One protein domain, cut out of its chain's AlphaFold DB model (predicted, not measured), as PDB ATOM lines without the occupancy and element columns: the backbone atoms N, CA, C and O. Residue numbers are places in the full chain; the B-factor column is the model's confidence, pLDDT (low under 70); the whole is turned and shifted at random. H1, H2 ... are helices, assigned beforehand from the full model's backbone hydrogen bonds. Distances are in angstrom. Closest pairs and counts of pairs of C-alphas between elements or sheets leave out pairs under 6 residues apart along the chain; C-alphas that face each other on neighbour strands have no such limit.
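AT A GLANCE: This is residues 211 to 291 of the 292 residues of an uncharacterized protein of Pichia kudriavzevii (UniProt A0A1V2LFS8). Two longer helices, H4 and H2, lie side by side and run opposite ways, with short H1 set crosswise to both and short H3 beyond the end where H2 stops and H4 starts. A long unnamed link, residues 218 to 241, loops from H1 to H2. The 81 printed residues hold four named helices, H1 to H4 in order, and no named strand: all helix, compact, radius of gyration of the C-alphas 13.1 A, spans 35 by 30 by 18 A.

IN THESE COORDINATES: Find C-alpha 273 at (-30.540, 37.458, -9.617); from there H4 runs 24.4 A to C-alpha 289 at (-28.240, 13.270, -11.256). H2, residues 242 to 254, covers 18.2 A. H1 is residues 212 to 217, 8.3 A; H3 is 264 to 268, 6.5 A.

HOW THE PARTS SIT: H4 touches H2 at a shallow tilt of 26 degrees, opposite ways; their closest C-alphas, Leu 287 and Leu 244, are 5.6 A apart. With residues 276 to 280 alone, H4 only just touches H1, by 3 pairs of C-alphas within 8 A, closest Asp 279 and Leu 216 at 7.1 A, about perpendicular at 82 degrees. H1 is close to H3 but not clearly touching: C-alphas 213 and 266, the closest, are 7.7 A apart. H3 is apart from H2 and H4. In each helix every O i to N i+4 pair is within hydrogen-bond range.

THE WHOLE: C-alphas 237 and 270, the farthest apart, are 38.0 A apart. The printed part has no cut; the link H1 to H2 is long. No printed residue is under 70 in pLDDT.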
ATOM      1  N   GLU A 211     -27.781  30.150 -23.297       92.62
ATOM      2  CA  GLU A 211     -28.061  31.433 -22.663       92.62
ATOM      3  C   GLU A 211     -29.056  31.178 -21.517       92.62
ATOM      4  O   GLU A 211     -30.201  30.815 -21.784       92.62
ATOM      5  N   PRO A 212     -28.630  31.296 -20.246       93.06
ATOM      6  CA  PRO A 212     -29.432  30.858 -19.106       93.06
ATOM      7  C   PRO A 212     -30.791  31.539 -18.987       93.06
ATOM      8  O   PRO A 212     -31.759  30.875 -18.632       93.06
ATOM      9  N   ILE A 213     -30.878  32.844 -19.256       92.75
ATOM     10  CA  ILE A 213     -32.109  33.600 -19.010       92.75
ATOM     11  C   ILE A 213     -33.206  33.160 -19.984       92.75
ATOM     12  O   ILE A 213     -34.285  32.772 -19.544       92.75
ATOM     13  N   ASP A 214     -32.927  33.154 -21.286       91.88
ATOM     14  CA  ASP A 214     -33.859  32.705 -22.321       91.88
ATOM     15  C   ASP A 214     -34.238  31.232 -22.144       91.88
ATOM     16  O   ASP A 214     -35.406  30.879 -22.296       91.88
ATOM     17  N   LEU A 215     -33.272  30.373 -21.809       94.88
ATOM     18  CA  LEU A 215     -33.538  28.949 -21.637       94.88
ATOM     19  C   LEU A 215     -34.448  28.659 -20.438       94.88
ATOM     20  O   LEU A 215     -35.359  27.840 -20.558       94.88
ATOM     21  N   LEU A 216     -34.211  29.319 -19.301       93.69
ATOM     22  CA  LEU A 216     -34.954  29.076 -18.064       93.69
ATOM     23  C   LEU A 216     -36.308  29.795 -18.067       93.69
ATOM     24  O   LEU A 216     -37.332  29.160 -17.834       93.69
ATOM     25  N   GLN A 217     -36.350  31.091 -18.398       89.06
ATOM     26  CA  GLN A 217     -37.593  31.871 -18.327       89.06
ATOM     27  C   GLN A 217     -38.634  31.455 -19.363       89.06
ATOM     28  O   GLN A 217     -39.830  31.575 -19.104       89.06
ATOM     29  N   ASN A 218     -38.194  30.968 -20.526       90.19
ATOM     30  CA  ASN A 218     -39.100  30.499 -21.572       90.19
ATOM     31  C   ASN A 218     -39.341  28.984 -21.510       90.19
ATOM     32  O   ASN A 218     -39.833  28.421 -22.486       90.19
ATOM     33  N   GLY A 219     -38.966  28.318 -20.409       91.69
ATOM     34  CA  GLY A 219     -39.242  26.894 -20.193       91.69
ATOM     35  C   GLY A 219     -38.610  25.966 -21.235       91.69
ATOM     36  O   GLY A 219     -39.116  24.879 -21.478       91.69
ATOM     37  N   LYS A 220     -37.500  26.359 -21.874       92.94
ATOM     38  CA  LYS A 220     -36.902  25.612 -23.000       92.94
ATOM     39  C   LYS A 220     -36.115  24.369 -22.581       92.94
ATOM     40  O   LYS A 220     -35.473  23.763 -23.429       92.94
ATOM     41  N   LEU A 221     -36.093  24.041 -21.292       94.50
ATOM     42  CA  LEU A 221     -35.358  22.904 -20.718       94.50
ATOM     43  C   LEU A 221     -36.259  21.972 -19.898       94.50
ATOM     44  O   LEU A 221     -35.751  21.082 -19.210       94.50
ATOM     45  N   VAL A 222     -37.569  22.202 -19.954       93.75
ATOM     46  CA  VAL A 222     -38.607  21.351 -19.375       93.75
ATOM     47  C   VAL A 222     -39.587  20.918 -20.464       93.75
ATOM     48  O   VAL A 222     -39.604  21.509 -21.546       93.75
ATOM     49  N   ASP A 223     -40.329  19.844 -20.220       89.81
ATOM     50  CA  ASP A 223     -41.465  19.433 -21.045       89.81
ATOM     51  C   ASP A 223     -42.783  20.062 -20.540       89.81
ATOM     52  O   ASP A 223     -42.791  20.849 -19.593       89.81
ATOM     53  N   ASP A 224     -43.912  19.690 -21.152       88.81
ATOM     54  CA  ASP A 224     -45.251  20.171 -20.769       88.81
ATOM     55  C   ASP A 224     -45.678  19.773 -19.335       88.81
ATOM     56  O   ASP A 224     -46.674  20.289 -18.824       88.81
ATOM     57  N   ASN A 225     -44.953  18.856 -18.683       91.50
ATOM     58  CA  ASN A 225     -45.179  18.406 -17.307       91.50
ATOM     59  C   ASN A 225     -44.146  18.983 -16.319       91.50
ATOM     60  O   ASN A 225     -44.001  18.448 -15.216       91.50
ATOM     61  N   ASP A 226     -43.406  20.026 -16.710       90.25
ATOM     62  CA  ASP A 226     -42.303  20.630 -15.950       90.25
ATOM     63  C   ASP A 226     -41.130  19.665 -15.663       90.25
ATOM     64  O   ASP A 226     -40.290  19.909 -14.785       90.25
ATOM     65  N   MET A 227     -41.019  18.563 -16.411       93.19
ATOM     66  CA  MET A 227     -39.919  17.612 -16.264       93.19
ATOM     67  C   MET A 227     -38.697  18.088 -17.042       93.19
ATOM     68  O   MET A 227     -38.747  18.326 -18.246       93.19
ATOM     69  N   GLN A 228     -37.561  18.194 -16.351       95.31
ATOM     70  CA  GLN A 228     -36.307  18.600 -16.979       95.31
ATOM     71  C   GLN A 228     -35.753  17.531 -17.928       95.31
ATOM     72  O   GLN A 228     -35.762  16.337 -17.622       95.31
ATOM     73  N   TRP A 229     -35.166  17.981 -19.036       95.06
ATOM     74  CA  TRP A 229     -34.495  17.134 -20.028       95.06
ATOM     75  C   TRP A 229     -33.128  17.710 -20.430       95.06
ATOM     76  O   TRP A 229     -32.814  18.856 -20.104       95.06
ATOM     77  N   ARG A 230     -32.272  16.912 -21.086       95.12
ATOM     78  CA  ARG A 230     -30.904  17.301 -21.491       95.12
ATOM     79  C   ARG A 230     -30.853  17.859 -22.907       95.12
ATOM     80  O   ARG A 230     -31.278  17.190 -23.844       95.12
ATOM     81  N   LEU A 231     -30.250  19.033 -23.069       94.94
ATOM     82  CA  LEU A 231     -30.101  19.685 -24.366       94.94
ATOM     83  C   LEU A 231     -29.119  18.928 -25.269       94.94
ATOM     84  O   LEU A 231     -29.402  18.731 -26.452       94.94
ATOM     85  N   TYR A 232     -28.010  18.460 -24.694       96.19
ATOM     86  CA  TYR A 232     -26.946  17.706 -25.372       96.19
ATOM     87  C   TYR A 232     -26.955  16.230 -24.937       96.19
ATOM     88  O   TYR A 232     -25.933  15.680 -24.526       96.19
ATOM     89  N   ALA A 233     -28.132  15.602 -24.960       95.12
ATOM     90  CA  ALA A 233     -28.355  14.249 -24.449       95.12
ATOM     91  C   ALA A 233     -27.559  13.160 -25.185       95.12
ATOM     92  O   ALA A 233     -27.191  12.160 -24.572       95.12
ATOM     93  N   ASP A 234     -27.304  13.332 -26.483       94.75
ATOM     94  CA  ASP A 234     -26.631  12.335 -27.326       94.75
ATOM     95  C   ASP A 234     -25.137  12.622 -27.558       94.75
ATOM     96  O   ASP A 234     -24.563  12.159 -28.550       94.75
ATOM     97  N   GLN A 235     -24.503  13.387 -26.659       93.88
ATOM     98  CA  GLN A 235     -23.086  13.723 -26.781       93.88
ATOM     99  C   GLN A 235     -22.221  12.473 -27.026       93.88
ATOM    100  O   GLN A 235     -22.456  11.425 -26.417       93.88
ATOM    101  N   PRO A 236     -21.201  12.539 -27.903       92.62
ATOM    102  CA  PRO A 236     -20.227  11.464 -27.991       92.62
ATOM    103  C   PRO A 236     -19.328  11.478 -26.750       92.62
ATOM    104  O   PRO A 236     -19.396  12.381 -25.919       92.62
ATOM    105  N   ASP A 237     -18.417  10.513 -26.668       91.50
ATOM    106  CA  ASP A 237     -17.367  10.554 -25.658       91.50
ATOM    107  C   ASP A 237     -16.436  11.760 -25.895       91.50
ATOM    108  O   ASP A 237     -15.625  11.784 -26.826       91.50
ATOM    109  N   LEU A 238     -16.601  12.782 -25.055       93.06
ATOM    110  CA  LEU A 238     -15.754  13.972 -24.982       93.06
ATOM    111  C   LEU A 238     -14.732  13.875 -23.834       93.06
ATOM    112  O   LEU A 238     -13.896  14.767 -23.676       93.06
ATOM    113  N   GLY A 239     -14.800  12.819 -23.016       93.12
ATOM    114  CA  GLY A 239     -14.082  12.694 -21.746       93.12
ATOM    115  C   GLY A 239     -14.685  13.501 -20.587       93.12
ATOM    116  O   GLY A 239     -14.106  13.517 -19.501       93.12
ATOM    117  N   PHE A 240     -15.812  14.187 -20.803       95.25
ATOM    118  CA  PHE A 240     -16.562  14.929 -19.787       95.25
ATOM    119  C   PHE A 240     -18.011  15.180 -20.233       95.25
ATOM    120  O   PHE A 240     -18.341  15.112 -21.416       95.25
ATOM    121  N   ASP A 241     -18.860  15.536 -19.275       97.31
ATOM    122  CA  ASP A 241     -20.246  15.938 -19.501       97.31
ATOM    123  C   ASP A 241     -20.317  17.398 -19.972       97.31
ATOM    124  O   ASP A 241     -20.121  18.328 -19.178       97.31
ATOM    125  N   PHE A 242     -20.541  17.610 -21.273       97.00
ATOM    126  CA  PHE A 242     -20.434  18.932 -21.888       97.00
ATOM    127  C   PHE A 242     -21.441  19.914 -21.310       97.00
ATOM    128  O   PHE A 242     -21.066  21.014 -20.901       97.00
ATOM    129  N   GLU A 243     -22.708  19.509 -21.251       97.00
ATOM    130  CA  GLU A 243     -23.776  20.366 -20.757       97.00
ATOM    131  C   GLU A 243     -23.589  20.683 -19.272       97.00
ATOM    132  O   GLU A 243     -23.630  21.856 -18.892       97.00
ATOM    133  N   LEU A 244     -23.301  19.672 -18.444       98.00
ATOM    134  CA  LEU A 244     -23.016  19.880 -17.024       98.00
ATOM    135  C   LEU A 244     -21.848  20.850 -16.820       98.00
ATOM    136  O   LEU A 244     -21.958  21.756 -15.994       98.00
ATOM    137  N   GLN A 245     -20.759  20.715 -17.583       97.38
ATOM    138  CA  GLN A 245     -19.619  21.622 -17.461       97.38
ATOM    139  C   GLN A 245     -19.986  23.067 -17.829       97.38
ATOM    140  O   GLN A 245     -19.548  23.993 -17.143       97.38
ATOM    141  N   GLN A 246     -20.792  23.284 -18.876       96.94
ATOM    142  CA  GLN A 246     -21.224  24.640 -19.232       96.94
ATOM    143  C   GLN A 246     -22.074  25.261 -18.119       96.94
ATOM    144  O   GLN A 246     -21.819  26.398 -17.719       96.94
ATOM    145  N   TRP A 247     -23.036  24.515 -17.569       97.62
ATOM    146  CA  TRP A 247     -23.873  24.999 -16.467       97.62
ATOM    147  C   TRP A 247     -23.086  25.217 -15.171       97.62
ATOM    148  O   TRP A 247     -23.392  26.149 -14.427       97.62
ATOM    149  N   ASP A 248     -22.040  24.427 -14.918       97.38
ATOM    150  CA  ASP A 248     -21.164  24.614 -13.755       97.38
ATOM    151  C   ASP A 248     -20.379  25.926 -13.871       97.38
ATOM    152  O   ASP A 248     -20.333  26.718 -12.927       97.38
ATOM    153  N   LEU A 249     -19.853  26.224 -15.066       95.75
ATOM    154  CA  LEU A 249     -19.207  27.503 -15.362       95.75
ATOM    155  C   LEU A 249     -20.188  28.676 -15.246       95.75
ATOM    156  O   LEU A 249     -19.855  29.692 -14.632       95.75
ATOM    157  N   ILE A 250     -21.396  28.536 -15.795       95.00
ATOM    158  CA  ILE A 250     -22.456  29.546 -15.693       95.00
ATOM    159  C   ILE A 250     -22.748  29.847 -14.226       95.00
ATOM    160  O   ILE A 250     -22.655  31.004 -13.821       95.00
ATOM    161  N   HIS A 251     -23.017  28.828 -13.411       96.06
ATOM    162  CA  HIS A 251     -23.260  28.996 -11.981       96.06
ATOM    163  C   HIS A 251     -22.079  29.671 -11.283       96.06
ATOM    164  O   HIS A 251     -22.257  30.660 -10.571       96.06
ATOM    165  N   ARG A 252     -20.855  29.193 -11.538       94.69
ATOM    166  CA  ARG A 252     -19.634  29.733 -10.933       94.69
ATOM    167  C   ARG A 252     -19.478  31.233 -11.161       94.69
ATOM    168  O   ARG A 252     -19.016  31.920 -10.253       94.69
ATOM    169  N   TYR A 253     -19.817  31.739 -12.344       92.81
ATOM    170  CA  TYR A 253     -19.643  33.156 -12.668       92.81
ATOM    171  C   TYR A 253     -20.891  33.998 -12.395       92.81
ATOM    172  O   TYR A 253     -20.763  35.098 -11.866       92.81
ATOM    173  N   PHE A 254     -22.091  33.518 -12.713       92.00
ATOM    174  CA  PHE A 254     -23.326  34.302 -12.571       92.00
ATOM    175  C   PHE A 254     -23.779  34.386 -11.109       92.00
ATOM    176  O   PHE A 254     -24.296  35.421 -10.682       92.00
ATOM    177  N   CYS A 255     -23.532  33.318 -10.346       93.19
ATOM    178  CA  CYS A 255     -23.997  33.137  -8.970       93.19
ATOM    179  C   CYS A 255     -22.874  33.228  -7.935       93.19
ATOM    180  O   CYS A 255     -23.061  32.866  -6.778       93.19
ATOM    181  N   SER A 256     -21.702  33.737  -8.328       89.00
ATOM    182  CA  SER A 256     -20.630  34.031  -7.378       89.00
ATOM    183  C   SER A 256     -21.080  35.084  -6.367       89.00
ATOM    184  O   SER A 256     -21.461  36.190  -6.746       89.00
ATOM    185  N   GLU A 257     -20.950  34.778  -5.077       83.19
ATOM    186  CA  GLU A 257     -21.172  35.755  -4.002       83.19
ATOM    187  C   GLU A 257     -20.041  36.793  -3.907       83.19
ATOM    188  O   GLU A 257     -20.244  37.884  -3.381       83.19
ATOM    189  N   ILE A 258     -18.847  36.469  -4.424       85.44
ATOM    190  CA  ILE A 258     -17.650  37.316  -4.305       85.44
ATOM    191  C   ILE A 258     -17.530  38.255  -5.508       85.44
ATOM    192  O   ILE A 258     -17.375  39.464  -5.347       85.44
ATOM    193  N   THR A 259     -17.589  37.710  -6.725       84.00
ATOM    194  CA  THR A 259     -17.432  38.476  -7.971       84.00
ATOM    195  C   THR A 259     -18.428  37.991  -9.023       84.00
ATOM    196  O   THR A 259     -18.030  37.280  -9.952       84.00
ATOM    197  N   PRO A 260     -19.723  38.329  -8.888       83.19
ATOM    198  CA  PRO A 260     -20.717  37.933  -9.873       83.19
ATOM    199  C   PRO A 260     -20.451  38.630 -11.207       83.19
ATOM    200  O   PRO A 260     -20.258  39.848 -11.271       83.19
ATOM    201  N   LEU A 261     -20.491  37.863 -12.291       87.56
ATOM    202  CA  LEU A 261     -20.489  38.406 -13.639       87.56
ATOM    203  C   LEU A 261     -21.831  39.108 -13.881       87.56
ATOM    204  O   LEU A 261     -22.888  38.480 -13.922       87.56
ATOM    205  N   ARG A 262     -21.789  40.435 -14.015       84.81
ATOM    206  CA  ARG A 262     -22.960  41.283 -14.259       84.81
ATOM    207  C   ARG A 262     -22.887  41.836 -15.673       84.81
ATOM    208  O   ARG A 262     -22.123  42.755 -15.955       84.81
ATOM    209  N   LEU A 263     -23.659  41.239 -16.575       87.44
ATOM    210  CA  LEU A 263     -23.736  41.672 -17.965       87.44
ATOM    211  C   LEU A 263     -24.966  42.555 -18.173       87.44
ATOM    212  O   LEU A 263     -26.031  42.287 -17.619       87.44
ATOM    213  N   LYS A 264     -24.841  43.579 -19.028       89.25
ATOM    214  CA  LYS A 264     -25.915  44.556 -19.273       89.25
ATOM    215  C   LYS A 264     -27.226  43.911 -19.732       89.25
ATOM    216  O   LYS A 264     -28.303  44.394 -19.403       89.25
ATOM    217  N   TYR A 265     -27.139  42.810 -20.478       88.62
ATOM    218  CA  TYR A 265     -28.320  42.098 -20.957       88.62
ATOM    219  C   TYR A 265     -29.144  41.485 -19.810       88.62
ATOM    220  O   TYR A 265     -30.365  41.428 -19.916       88.62
ATOM    221  N   MET A 266     -28.503  41.097 -18.700       86.19
ATOM    222  CA  MET A 266     -29.192  40.547 -17.529       86.19
ATOM    223  C   MET A 266     -30.050  41.615 -16.845       86.19
ATOM    224  O   MET A 266     -31.172  41.341 -16.438       86.19
ATOM    225  N   GLU A 267     -29.545  42.853 -16.771       84.25
ATOM    226  CA  GLU A 267     -30.315  43.994 -16.262       84.25
ATOM    227  C   GLU A 267     -31.535  44.274 -17.148       84.25
ATOM    228  O   GLU A 267     -32.636  44.501 -16.650       84.25
ATOM    229  N   ASN A 268     -31.345  44.222 -18.471       88.12
ATOM    230  CA  ASN A 268     -32.416  44.462 -19.436       88.12
ATOM    231  C   ASN A 268     -33.512  43.388 -19.379       88.12
ATOM    232  O   ASN A 268     -34.665  43.698 -19.664       88.12
ATOM    233  N   ALA A 269     -33.160  42.156 -19.007       86.25
ATOM    234  CA  ALA A 269     -34.108  41.056 -18.868       86.25
ATOM    235  C   ALA A 269     -34.987  41.157 -17.606       86.25
ATOM    236  O   ALA A 269     -35.936  40.393 -17.467       86.25
ATOM    237  N   GLN A 270     -34.703  42.101 -16.696       85.06
ATOM    238  CA  GLN A 270     -35.492  42.351 -15.478       85.06
ATOM    239  C   GLN A 270     -35.680  41.104 -14.592       85.06
ATOM    240  O   GLN A 270     -36.672  40.978 -13.874       85.06
ATOM    241  N   VAL A 271     -34.712  40.183 -14.616       82.00
ATOM    242  CA  VAL A 271     -34.747  38.946 -13.826       82.00
ATOM    243  C   VAL A 271     -34.113  39.180 -12.462       82.00
ATOM    244  O   VAL A 271     -33.025  39.750 -12.364       82.00
ATOM    245  N   SER A 272     -34.765  38.704 -11.398       88.19
ATOM    246  CA  SER A 272     -34.136  38.672 -10.076       88.19
ATOM    247  C   SER A 272     -32.922  37.747 -10.102       88.19
ATOM    248  O   SER A 272     -33.040  36.569 -10.436       88.19
ATOM    249  N   TYR A 273     -31.761  38.258  -9.693       86.25
ATOM    250  CA  TYR A 273     -30.540  37.458  -9.617       86.25
ATOM    251  C   TYR A 273     -30.654  36.281  -8.647       86.25
ATOM    252  O   TYR A 273     -30.054  35.245  -8.912       86.25
ATOM    253  N   SER A 274     -31.404  36.423  -7.548       89.44
ATOM    254  CA  SER A 274     -31.607  35.318  -6.606       89.44
ATOM    255  C   SER A 274     -32.375  34.177  -7.268       89.44
ATOM    256  O   SER A 274     -31.889  33.054  -7.271       89.44
ATOM    257  N   HIS A 275     -33.497  34.486  -7.926       91.12
ATOM    258  CA  HIS A 275     -34.310  33.488  -8.627       91.12
ATOM    259  C   HIS A 275     -33.540  32.846  -9.784       91.12
ATOM    260  O   HIS A 275     -33.511  31.629  -9.894       91.12
ATOM    261  N   LEU A 276     -32.826  33.642 -10.592       92.12
ATOM    262  CA  LEU A 276     -31.995  33.098 -11.668       92.12
ATOM    263  C   LEU A 276     -30.961  32.098 -11.129       92.12
ATOM    264  O   LEU A 276     -30.712  31.066 -11.744       92.12
ATOM    265  N   CYS A 277     -30.350  32.397  -9.982       94.12
ATOM    266  CA  CYS A 277     -29.374  31.505  -9.369       94.12
ATOM    267  C   CYS A 277     -29.994  30.266  -8.722       94.12
ATOM    268  O   CYS A 277     -29.369  29.204  -8.757       94.12
ATOM    269  N   GLU A 278     -31.206  30.364  -8.183       95.19
ATOM    270  CA  GLU A 278     -31.991  29.206  -7.743       95.19
ATOM    271  C   GLU A 278     -32.291  28.272  -8.927       95.19
ATOM    272  O   GLU A 278     -31.993  27.079  -8.845       95.19
ATOM    273  N   ASP A 279     -32.748  28.816 -10.057       95.38
ATOM    274  CA  ASP A 279     -33.046  28.050 -11.274       95.38
ATOM    275  C   ASP A 279     -31.788  27.396 -11.870       95.38
ATOM    276  O   ASP A 279     -31.783  26.203 -12.190       95.38
ATOM    277  N   ILE A 280     -30.674  28.138 -11.960       96.69
ATOM    278  CA  ILE A 280     -29.371  27.595 -12.382       96.69
ATOM    279  C   ILE A 280     -28.934  26.457 -11.444       96.69
ATOM    280  O   ILE A 280     -28.421  25.433 -11.902       96.69
ATOM    281  N   SER A 281     -29.136  26.609 -10.132       97.31
ATOM    282  CA  SER A 281     -28.771  25.584  -9.146       97.31
ATOM    283  C   SER A 281     -29.643  24.336  -9.284       97.31
ATOM    284  O   SER A 281     -29.124  23.217  -9.249       97.31
ATOM    285  N   ALA A 282     -30.950  24.505  -9.503       96.75
ATOM    286  CA  ALA A 282     -31.875  23.411  -9.780       96.75
ATOM    287  C   ALA A 282     -31.490  22.660 -11.063       96.75
ATOM    288  O   ALA A 282     -31.444  21.425 -11.066       96.75
ATOM    289  N   ARG A 283     -31.125  23.392 -12.122       97.62
ATOM    290  CA  ARG A 283     -30.621  22.808 -13.370       97.62
ATOM    291  C   ARG A 283     -29.356  21.988 -13.142       97.62
ATOM    292  O   ARG A 283     -29.244  20.861 -13.621       97.62
ATOM    293  N   LEU A 284     -28.411  22.518 -12.371       98.00
ATOM    294  CA  LEU A 284     -27.179  21.809 -12.034       98.00
ATOM    295  C   LEU A 284     -27.414  20.526 -11.241       98.00
ATOM    296  O   LEU A 284     -26.733  19.530 -11.487       98.00
ATOM    297  N   MET A 285     -28.355  20.528 -10.294       98.06
ATOM    298  CA  MET A 285     -28.707  19.319  -9.545       98.06
ATOM    299  C   MET A 285     -29.253  18.230 -10.474       98.06
ATOM    300  O   MET A 285     -28.792  17.090 -10.398       98.06
ATOM    301  N   PHE A 286     -30.148  18.590 -11.398       97.94
ATOM    302  CA  PHE A 286     -30.666  17.674 -12.416       97.94
ATOM    303  C   PHE A 286     -29.559  17.106 -13.320       97.94
ATOM    304  O   PHE A 286     -29.491  15.894 -13.547       97.94
ATOM    305  N   LEU A 287     -28.656  17.958 -13.817       98.19
ATOM    306  CA  LEU A 287     -27.570  17.519 -14.701       98.19
ATOM    307  C   LEU A 287     -26.593  16.582 -13.983       98.19
ATOM    308  O   LEU A 287     -26.147  15.608 -14.585       98.19
ATOM    309  N   LYS A 288     -26.317  16.819 -12.692       98.06
ATOM    310  CA  LYS A 288     -25.505  15.920 -11.854       98.06
ATOM    311  C   LYS A 288     -26.183  14.570 -11.622       98.06
ATOM    312  O   LYS A 288     -25.498  13.553 -11.643       98.06
ATOM    313  N   SER A 289     -27.504  14.536 -11.420       97.56
ATOM    314  CA  SER A 289     -28.240  13.270 -11.256       97.56
ATOM    315  C   SER A 289     -28.402  12.481 -12.557       97.56
ATOM    316  O   SER A 289     -28.744  11.304 -12.514       97.56
ATOM    317  N   THR A 290     -28.166  13.118 -13.706       96.38
ATOM    318  CA  THR A 290     -28.294  12.532 -15.049       96.38
ATOM    319  C   THR A 290     -26.988  12.617 -15.839       96.38
ATOM    320  O   THR A 290     -27.022  12.762 -17.057       96.38
ATOM    321  N   SER A 291     -25.836  12.617 -15.161       92.56
ATOM    322  CA  SER A 291     -24.550  12.837 -15.829       92.56
ATOM    323  C   SER A 291     -24.215  11.712 -16.814       92.56
ATOM    324  O   SER A 291     -24.478  10.542 -16.520       92.56
TER     325      SER A 291